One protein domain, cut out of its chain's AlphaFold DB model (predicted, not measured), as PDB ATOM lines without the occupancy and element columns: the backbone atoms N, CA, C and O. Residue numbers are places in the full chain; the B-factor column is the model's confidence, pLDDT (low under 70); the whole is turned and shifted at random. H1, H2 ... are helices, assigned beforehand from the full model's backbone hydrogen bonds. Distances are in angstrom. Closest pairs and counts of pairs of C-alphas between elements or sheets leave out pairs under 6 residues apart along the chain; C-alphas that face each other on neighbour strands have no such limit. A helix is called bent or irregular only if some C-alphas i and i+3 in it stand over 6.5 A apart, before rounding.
ATOM      1  N   GLU A 208     222.451   6.590 -38.306       83.38
ATOM      2  CA  GLU A 208     222.787   6.319 -39.710       83.38
ATOM      3  C   GLU A 208     221.939   7.132 -40.709       83.38
ATOM      4  O   GLU A 208     222.446   7.605 -41.730       83.38
ATOM      5  N   ALA A 209     220.653   7.352 -40.414       83.62
ATOM      6  CA  ALA A 209     219.779   8.191 -41.227       83.62
ATOM      7  C   ALA A 209     220.222   9.661 -41.172       83.62
ATOM      8  O   ALA A 209     220.333  10.309 -42.218       83.62
ATOM      9  N   ALA A 210     220.566  10.161 -39.982       81.75
ATOM     10  CA  ALA A 210     221.079  11.514 -39.790       81.75
ATOM     11  C   ALA A 210     222.438  11.730 -40.481       81.75
ATOM     12  O   ALA A 210     222.654  12.757 -41.130       81.75
ATOM     13  N   GLU A 211     223.329  10.741 -40.422       85.12
ATOM     14  CA  GLU A 211     224.623  10.755 -41.111       85.12
ATOM     15  C   GLU A 211     224.443  10.763 -42.639       85.12
ATOM     16  O   GLU A 211     225.096  11.524 -43.360       85.12
ATOM     17  N   SER A 212     223.499   9.966 -43.155       85.88
ATOM     18  CA  SER A 212     223.190   9.922 -44.587       85.88
ATOM     19  C   SER A 212     222.638  11.253 -45.115       85.88
ATOM     20  O   SER A 212     222.949  11.645 -46.245       85.88
ATOM     21  N   ARG A 213     221.867  11.987 -44.297       83.56
ATOM     22  CA  ARG A 213     221.363  13.327 -44.638       83.56
ATOM     23  C   ARG A 213     222.497  14.335 -44.755       83.56
ATOM     24  O   ARG A 213     222.553  15.052 -45.755       83.56
ATOM     25  N   LEU A 214     223.421  14.351 -43.790       86.56
ATOM     26  CA  LEU A 214     224.591  15.228 -43.855       86.56
ATOM     27  C   LEU A 214     225.464  14.902 -45.070       86.56
ATOM     28  O   LEU A 214     225.857  15.819 -45.783       86.56
ATOM     29  N   LYS A 215     225.707  13.613 -45.348       87.81
ATOM     30  CA  LYS A 215     226.460  13.155 -46.531       87.81
ATOM     31  C   LYS A 215     225.866  13.692 -47.829       87.81
ATOM     32  O   LYS A 215     226.564  14.360 -48.587       87.81
ATOM     33  N   ARG A 216     224.565  13.476 -48.051       88.44
ATOM     34  CA  ARG A 216     223.870  13.952 -49.261       88.44
ATOM     35  C   ARG A 216     223.920  15.472 -49.392       88.44
ATOM     36  O   ARG A 216     224.168  15.985 -50.478       88.44
ATOM     37  N   LEU A 217     223.694  16.197 -48.296       86.00
ATOM     38  CA  LEU A 217     223.707  17.660 -48.302       86.00
ATOM     39  C   LEU A 217     225.119  18.200 -48.574       86.00
ATOM     40  O   LEU A 217     225.284  19.097 -49.400       86.00
ATOM     41  N   HIS A 218     226.140  17.619 -47.943       87.62
ATOM     42  CA  HIS A 218     227.537  17.978 -48.165       87.62
ATOM     43  C   HIS A 218     227.970  17.720 -49.617       87.62
ATOM     44  O   HIS A 218     228.582  18.590 -50.234       87.62
ATOM     45  N   GLU A 219     227.618  16.568 -50.191       88.25
ATOM     46  CA  GLU A 219     227.911  16.233 -51.591       88.25
ATOM     47  C   GLU A 219     227.202  17.171 -52.575       88.25
ATOM     48  O   GLU A 219     227.828  17.640 -53.528       88.25
ATOM     49  N   ASN A 220     225.933  17.509 -52.318       87.81
ATOM     50  CA  ASN A 220     225.172  18.449 -53.140       87.81
ATOM     51  C   ASN A 220     225.789  19.853 -53.112       87.81
ATOM     52  O   ASN A 220     226.080  20.409 -54.171       87.81
ATOM     53  N   LEU A 221     226.077  20.394 -51.923       84.94
ATOM     54  CA  LEU A 221     226.714  21.708 -51.787       84.94
ATOM     55  C   LEU A 221     228.126  21.729 -52.380       84.94
ATOM     56  O   LEU A 221     228.546  22.730 -52.959       84.94
ATOM     57  N   ARG A 222     228.867  20.621 -52.281       85.56
ATOM     58  CA  ARG A 222     230.192  20.492 -52.893       85.56
ATOM     59  C   ARG A 222     230.106  20.462 -54.417       85.56
ATOM     60  O   ARG A 222     230.919  21.096 -55.084       85.56
ATOM     61  N   ALA A 223     229.121  19.759 -54.976       86.50
ATOM     62  CA  ALA A 223     228.864  19.748 -56.412       86.50
ATOM     63  C   ALA A 223     228.418  21.128 -56.921       86.50
ATOM     64  O   ALA A 223     228.861  21.554 -57.987       86.50
ATOM     65  N   GLU A 224     227.586  21.840 -56.159       83.00
ATOM     66  CA  GLU A 224     227.171  23.214 -56.457       83.00
ATOM     67  C   GLU A 224     228.356  24.181 -56.426       83.00
ATOM     68  O   GLU A 224     228.571  24.891 -57.407       83.00
ATOM     69  N   TRP A 225     229.191  24.134 -55.386       81.19
ATOM     70  CA  TRP A 225     230.401  24.954 -55.306       81.19
ATOM     71  C   TRP A 225     231.382  24.660 -56.448       81.19
ATOM     72  O   TRP A 225     231.941  25.581 -57.034       81.19
ATOM     73  N   HIS A 226     231.569  23.395 -56.843       82.81
ATOM     74  CA  HIS A 226     232.415  23.072 -57.997       82.81
ATOM     75  C   HIS A 226     231.859  23.604 -59.330       82.81
ATOM     76  O   HIS A 226     232.647  23.854 -60.247       82.81
ATOM     77  N   ARG A 227     230.535  23.781 -59.447       81.19
ATOM     78  CA  ARG A 227     229.876  24.333 -60.643       81.19
ATOM     79  C   ARG A 227     229.909  25.859 -60.677       81.19
ATOM     80  O   ARG A 227     230.202  26.410 -61.732       81.19
ATOM     81  N   SER A 228     229.594  26.521 -59.566       79.19
ATOM     82  CA  SER A 228     229.483  27.983 -59.515       79.19
ATOM     83  C   SER A 228     230.792  28.674 -59.137       79.19
ATOM     84  O   SER A 228     231.085  29.745 -59.652       79.19
ATOM     85  N   LYS A 229     231.613  28.043 -58.285       77.94
ATOM     86  CA  LYS A 229     232.799  28.633 -57.638       77.94
ATOM     87  C   LYS A 229     232.502  29.970 -56.946       77.94
ATOM     88  O   LYS A 229     233.381  30.820 -56.834       77.94
ATOM     89  N   ASP A 230     231.273  30.135 -56.463       81.25
ATOM     90  CA  ASP A 230     230.836  31.355 -55.792       81.25
ATOM     91  C   ASP A 230     231.252  31.350 -54.316       81.25
ATOM     92  O   ASP A 230     230.999  30.378 -53.592       81.25
ATOM     93  N   GLU A 231     231.764  32.481 -53.825       77.19
ATOM     94  CA  GLU A 231     232.111  32.684 -52.406       77.19
ATOM     95  C   GLU A 231     230.918  32.427 -51.471       77.19
ATOM     96  O   GLU A 231     231.072  31.893 -50.373       77.19
ATOM     97  N   HIS A 232     229.698  32.736 -51.920       76.75
ATOM     98  CA  HIS A 232     228.480  32.494 -51.148       76.75
ATOM     99  C   HIS A 232     228.189  30.996 -50.956       76.75
ATOM    100  O   HIS A 232     227.733  30.576 -49.891       76.75
ATOM    101  N   THR A 233     228.475  30.177 -51.972       74.94
ATOM    102  CA  THR A 233     228.338  28.714 -51.875       74.94
ATOM    103  C   THR A 233     229.458  28.101 -51.039       74.94
ATOM    104  O   THR A 233     229.211  27.173 -50.272       74.94
ATOM    105  N   GLU A 234     230.660  28.681 -51.084       76.75
ATOM    106  CA  GLU A 234     231.779  28.282 -50.229       76.75
ATOM    107  C   GLU A 234     231.495  28.560 -48.745       76.75
ATOM    108  O   GLU A 234     231.720  27.700 -47.891       76.75
ATOM    109  N   ALA A 235     230.943  29.737 -48.430       78.12
ATOM    110  CA  ALA A 235     230.563  30.113 -47.069       78.12
ATOM    111  C   ALA A 235     229.490  29.180 -46.486       78.12
ATOM    112  O   ALA A 235     229.530  28.868 -45.297       78.12
ATOM    113  N   LYS A 236     228.566  28.687 -47.323       80.81
ATOM    114  CA  LYS A 236     227.568  27.683 -46.924       80.81
ATOM    115  C   LYS A 236     228.165  26.286 -46.774       80.81
ATOM    116  O   LYS A 236     227.765  25.566 -45.870       80.81
ATOM    117  N   LEU A 237     229.120  25.894 -47.618       82.88
ATOM    118  CA  LEU A 237     229.751  24.571 -47.569       82.88
ATOM    119  C   LEU A 237     230.650  24.388 -46.334       82.88
ATOM    120  O   LEU A 237     230.693  23.292 -45.774       82.88
ATOM    121  N   LYS A 238     231.350  25.447 -45.901       81.56
ATOM    122  CA  LYS A 238     232.328  25.404 -44.796       81.56
ATOM    123  C   LYS A 238     231.763  24.791 -43.499       81.56
ATOM    124  O   LYS A 238     232.326  23.784 -43.063       81.56
ATOM    125  N   PRO A 239     230.637  25.264 -42.928       81.44
ATOM    126  CA  PRO A 239     230.062  24.676 -41.716       81.44
ATOM    127  C   PRO A 239     229.724  23.185 -41.852       81.44
ATOM    128  O   PRO A 239     230.063  22.391 -40.978       81.44
ATOM    129  N   TYR A 240     229.120  22.775 -42.972       83.81
ATOM    130  CA  TYR A 240     228.770  21.368 -43.201       83.81
ATOM    131  C   TYR A 240     229.997  20.489 -43.454       83.81
ATOM    132  O   TYR A 240     229.975  19.311 -43.117       83.81
ATOM    133  N   SER A 241     231.080  21.043 -44.009       82.38
ATOM    134  CA  SER A 241     232.346  20.318 -44.159       82.38
ATOM    135  C   SER A 241     232.995  20.003 -42.811       82.38
ATOM    136  O   SER A 241     233.501  18.898 -42.626       82.38
ATOM    137  N   TRP A 242     232.911  20.925 -41.849       81.00
ATOM    138  CA  TRP A 242     233.413  20.697 -40.497       81.00
ATOM    139  C   TRP A 242     232.562  19.688 -39.736       81.00
ATOM    140  O   TRP A 242     233.109  18.782 -39.117       81.00
ATOM    141  N   LEU A 243     231.233  19.796 -39.833       81.75
ATOM    142  CA  LEU A 243     230.317  18.817 -39.243       81.75
ATOM    143  C   LEU A 243     230.538  17.413 -39.822       81.75
ATOM    144  O   LEU A 243     230.516  16.434 -39.083       81.75
ATOM    145  N   PHE A 244     230.810  17.319 -41.127       81.19
ATOM    146  CA  PHE A 244     231.113  16.050 -41.783       81.19
ATOM    147  C   PHE A 244     232.438  15.444 -41.294       81.19
ATOM    148  O   PHE A 244     232.508  14.247 -41.031       81.19
ATOM    149  N   GLN A 245     233.480  16.265 -41.124       79.81
ATOM    150  CA  GLN A 245     234.772  15.830 -40.575       79.81
ATOM    151  C   GLN A 245     234.686  15.423 -39.101       79.81
ATOM    152  O   GLN A 245     235.397  14.519 -38.675       79.81
ATOM    153  N   ALA A 246     233.799  16.067 -38.344       75.31
ATOM    154  CA  ALA A 246     233.555  15.788 -36.936       75.31
ATOM    155  C   ALA A 246     232.652  14.564 -36.689       75.31
ATOM    156  O   ALA A 246     232.310  14.288 -35.544       75.31
ATOM    157  N   GLY A 247     232.237  13.843 -37.740       75.50
ATOM    158  CA  GLY A 247     231.400  12.648 -37.605       75.50
ATOM    159  C   GLY A 247     229.967  12.932 -37.147       75.50
ATOM    160  O   GLY A 247     229.329  12.048 -36.584       75.50
ATOM    161  N   ALA A 248     229.452  14.145 -37.371       83.94
ATOM    162  CA  ALA A 248     228.083  14.512 -37.016       83.94
ATOM    163  C   ALA A 248     227.052  13.982 -38.033       83.94
ATOM    164  O   ALA A 248     227.366  13.686 -39.185       83.94
ATOM    165  N   GLY A 249     225.785  13.927 -37.625       85.25
ATOM    166  CA  GLY A 249     224.619  13.779 -38.496       85.25
ATOM    167  C   GLY A 249     223.769  15.052 -38.522       85.25
ATOM    168  O   GLY A 249     223.995  15.978 -37.747       85.25
ATOM    169  N   LEU A 250     222.772  15.103 -39.407       85.12
ATOM    170  CA  LEU A 250     221.734  16.139 -39.396       85.12
ATOM    171  C   LEU A 250     220.377  15.534 -39.046       85.12
ATOM    172  O   LEU A 250     219.988  14.516 -39.618       85.12
ATOM    173  N   ASP A 251     219.651  16.192 -38.150       82.88
ATOM    174  CA  ASP A 251     218.247  15.901 -37.866       82.88
ATOM    175  C   ASP A 251     217.325  16.344 -39.025       82.88
ATOM    176  O   ASP A 251     217.750  17.075 -39.926       82.88
ATOM    177  N   ALA A 252     216.050  15.949 -38.998       76.19
ATOM    178  CA  ALA A 252     215.015  16.368 -39.944       76.19
ATOM    179  C   ALA A 252     214.898  17.900 -40.048       76.19
ATOM    180  O   ALA A 252     214.622  18.431 -41.123       76.19
ATOM    181  N   PHE A 253     215.195  18.611 -38.958       75.69
ATOM    182  CA  PHE A 253     215.200  20.075 -38.887       75.69
ATOM    183  C   PHE A 253     216.541  20.723 -39.277       75.69
ATOM    184  O   PHE A 253     216.716  21.928 -39.105       75.69
ATOM    185  N   GLY A 254     217.517  19.948 -39.768       73.44
ATOM    186  CA  GLY A 254     218.823  20.460 -40.198       73.44
ATOM    187  C   GLY A 254     219.766  20.857 -39.056       73.44
ATOM    188  O   GLY A 254     220.731  21.587 -39.283       73.44
ATOM    189  N   ARG A 255     219.501  20.382 -37.834       81.69
ATOM    190  CA  ARG A 255     220.348  20.592 -36.648       81.69
ATOM    191  C   ARG A 255     221.417  19.492 -36.558       81.69
ATOM    192  O   ARG A 255     221.106  18.352 -36.901       81.69
ATOM    193  N   PRO A 256     222.653  19.793 -36.116       81.50
ATOM    194  CA  PRO A 256     223.690  18.781 -35.955       81.50
ATOM    195  C   PRO A 256     223.375  17.859 -34.771       81.50
ATOM    196  O   PRO A 256     223.061  18.329 -33.679       81.50
ATOM    197  N   VAL A 257     223.482  16.553 -34.992       84.75
ATOM    198  CA  VAL A 257     223.294  15.502 -33.983       84.75
ATOM    199  C   VAL A 257     224.571  14.672 -33.912       84.75
ATOM    200  O   VAL A 257     225.188  14.401 -34.940       84.75
ATOM    201  N   PHE A 258     224.962  14.259 -32.711       83.12
ATOM    202  CA  PHE A 258     226.146  13.436 -32.460       83.12
ATOM    203  C   PHE A 258     225.724  12.097 -31.867       83.12
ATOM    204  O   PHE A 258     224.652  11.999 -31.266       83.12
ATOM    205  N   ARG A 259     226.546  11.066 -32.069       79.94
ATOM    206  CA  ARG A 259     226.256   9.722 -31.571       79.94
ATOM    207  C   ARG A 259     226.374   9.666 -30.051       79.94
ATOM    208  O   ARG A 259     225.454   9.183 -29.401       79.94
ATOM    209  N   ASP A 260     227.464  10.215 -29.520       81.06
ATOM    210  CA  ASP A 260     227.772  10.242 -28.093       81.06
ATOM    211  C   ASP A 260     228.261  11.637 -27.651       81.06
ATOM    212  O   ASP A 260     228.680  12.468 -28.462       81.06
ATOM    213  N   ALA A 261     228.221  11.911 -26.342       75.50
ATOM    214  CA  ALA A 261     228.705  13.178 -25.777       75.50
ATOM    215  C   ALA A 261     230.219  13.381 -25.992       75.50
ATOM    216  O   ALA A 261     230.680  14.511 -26.140       75.50
ATOM    217  N   GLU A 262     230.982  12.288 -26.064       76.94
ATOM    218  CA  GLU A 262     232.419  12.317 -26.360       76.94
ATOM    219  C   GLU A 262     232.696  12.799 -27.792       76.94
ATOM    220  O   GLU A 262     233.604  13.606 -28.006       76.94
ATOM    221  N   ASP A 263     231.867  12.390 -28.759       73.19
ATOM    222  CA  ASP A 263     231.957  12.851 -30.150       73.19
ATOM    223  C   ASP A 263     231.622  14.340 -30.261       73.19
ATOM    224  O   ASP A 263     232.267  15.074 -31.013       73.19
ATOM    225  N   PHE A 264     230.657  14.817 -29.471       77.06
ATOM    226  CA  PHE A 264     230.350  16.242 -29.378       77.06
ATOM    227  C   PHE A 264     231.534  17.043 -28.819       77.06
ATOM    228  O   PHE A 264     231.919  18.060 -29.398       77.06
ATOM    229  N   GLU A 265     232.161  16.588 -27.731       78.31
ATOM    230  CA  GLU A 265     233.337  17.265 -27.178       78.31
ATOM    231  C   GLU A 265     234.523  17.262 -28.151       78.31
ATOM    232  O   GLU A 265     235.206  18.281 -28.299       78.31
ATOM    233  N   ALA A 266     234.758  16.146 -28.846       75.62
ATOM    234  CA  ALA A 266     235.788  16.043 -29.874       75.62
ATOM    235  C   ALA A 266     235.511  16.999 -31.048       75.62
ATOM    236  O   ALA A 266     236.419  17.700 -31.501       75.62
ATOM    237  N   ALA A 267     234.253  17.099 -31.485       71.38
ATOM    238  CA  ALA A 267     233.813  18.015 -32.531       71.38
ATOM    239  C   ALA A 267     234.005  19.485 -32.140       71.38
ATOM    240  O   ALA A 267     234.504  20.282 -32.936       71.38
ATOM    241  N   VAL A 268     233.652  19.851 -30.905       78.75
ATOM    242  CA  VAL A 268     233.846  21.211 -30.385       78.75
ATOM    243  C   VAL A 268     235.335  21.548 -30.314       78.75
ATOM    244  O   VAL A 268     235.733  22.617 -30.777       78.75
ATOM    245  N   ARG A 269     236.181  20.638 -29.811       78.38
ATOM    246  CA  ARG A 269     237.642  20.836 -29.798       78.38
ATOM    247  C   ARG A 269     238.197  21.014 -31.210       78.38
ATOM    248  O   ARG A 269     238.938  21.964 -31.443       78.38
ATOM    249  N   TYR A 270     237.772  20.181 -32.158       72.69
ATOM    250  CA  TYR A 270     238.173  20.282 -33.561       72.69
ATOM    251  C   TYR A 270     237.760  21.617 -34.199       72.69
ATOM    252  O   TYR A 270     238.563  22.260 -34.874       72.69
ATOM    253  N   LEU A 271     236.528  22.077 -33.958       71.44
ATOM    254  CA  LEU A 271     236.030  23.364 -34.456       71.44
ATOM    255  C   LEU A 271     236.786  24.552 -33.857       71.44
ATOM    256  O   LEU A 271     237.062  25.523 -34.566       71.44
ATOM    257  N   VAL A 272     237.133  24.481 -32.572       75.19
ATOM    258  CA  VAL A 272     237.952  25.493 -31.895       75.19
ATOM    259  C   VAL A 272     239.370  25.503 -32.468       75.19
ATOM    260  O   VAL A 272     239.907  26.572 -32.740       75.19
ATOM    261  N   GLU A 273     239.970  24.341 -32.718       72.69
ATOM    262  CA  GLU A 273     241.306  24.229 -33.313       72.69
ATOM    263  C   GLU A 273     241.349  24.703 -34.772       72.69
ATOM    264  O   GLU A 273     242.252  25.452 -35.141       72.69
ATOM    265  N   CYS A 274     240.345  24.359 -35.585       65.62
ATOM    266  CA  CYS A 274     240.240  24.816 -36.973       65.62
ATOM    267  C   CYS A 274     239.986  26.325 -37.078       65.62
ATOM    268  O   CYS A 274     240.471  26.969 -38.009       65.62
ATOM    269  N   ASN A 275     239.256  26.901 -36.118       63.06
ATOM    270  CA  ASN A 275     238.955  28.329 -36.095       63.06
ATOM    271  C   ASN A 275     239.925  29.165 -35.245       63.06
ATOM    272  O   ASN A 275     239.792  30.385 -35.240       63.06
ATOM    273  N   ARG A 276     240.948  28.579 -34.603       58.53
ATOM    274  CA  ARG A 276     242.022  29.339 -33.924       58.53
ATOM    275  C   ARG A 276     242.775  30.288 -34.863       58.53
ATOM    276  O   ARG A 276     243.288  31.304 -34.416       58.53
ATOM    277  N   ALA A 277     242.806  30.004 -36.167       53.31
ATOM    278  CA  ALA A 277     243.360  30.923 -37.166       53.31
ATOM    279  C   ALA A 277     242.431  32.118 -37.495       53.31
ATOM    280  O   ALA A 277     242.904  33.120 -38.024       53.31
TER     281      ALA A 277
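What this domain is: This is residues 208 to 277 of the 281 residues of an uncharacterized protein of Sphingomonadaceae bacterium (UniProt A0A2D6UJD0). Picture a helical hairpin made by the long H1 and the shorter H2, with a third helix, H3, near H2 but only loosely joined to the pair. Between H2 and H3 a long loop, residues 246 to 260, folds back on itself, and the turn of the hairpin, residues 227 to 232, sticks out free at the other end. The printed part has 70 residues with three named helices, H1, H2 and H3 along the chain, and no named strand; the class is all helix. The whole is compact, with a radius of gyration of the C-alphas of 12.6 A, yet flat, spanning 37 by 33 by 16 A.

Where its parts are: Find C-alpha 208 at (222.787, 6.319, -39.710); from there H1, residues 208 to 228, runs 30.1 A to C-alpha 228 at (229.483, 27.983, -59.515). H2, residues 231 to 245, covers 20.8 A and is only just irregular: C-alphas 236 and 239 are 6.51 A apart. H3, residues 261 to 275, runs 21.0 A and ends at C-alpha 275, at (238.955, 28.329, -36.095).

How they stand to each other: Begin with H1: it touches H2, and their closest C-alphas, those of Trp 225 and Thr 233, are 5.5 A apart. The two form a hairpin, at a shallow tilt of 29 degrees, opposite ways. Look next at Trp 242 and Leu 271, the closest C-alphas of H2 and H3, 7.1 A apart: these helices are close but not clearly touching, at a steep tilt of 39 degrees, opposite ways. H1 and H3 are apart. In H1 and H3 every O i to N i+4 pair is within hydrogen-bond range; in H2, 9 of 11 are.

The domain as a whole: The C-alphas farthest apart, those of Ser 228 and Ala 261, are 36.9 A apart. The printed part has no cut. The link from H1 to H2 is tight; the one from H2 to H3 is long, with 15 residues, and in it residues 249 to 250 pair antiparallel with residues 256 to 257. The mean pLDDT of the printed part is 79.5, and residues 274 to 277 are under 70.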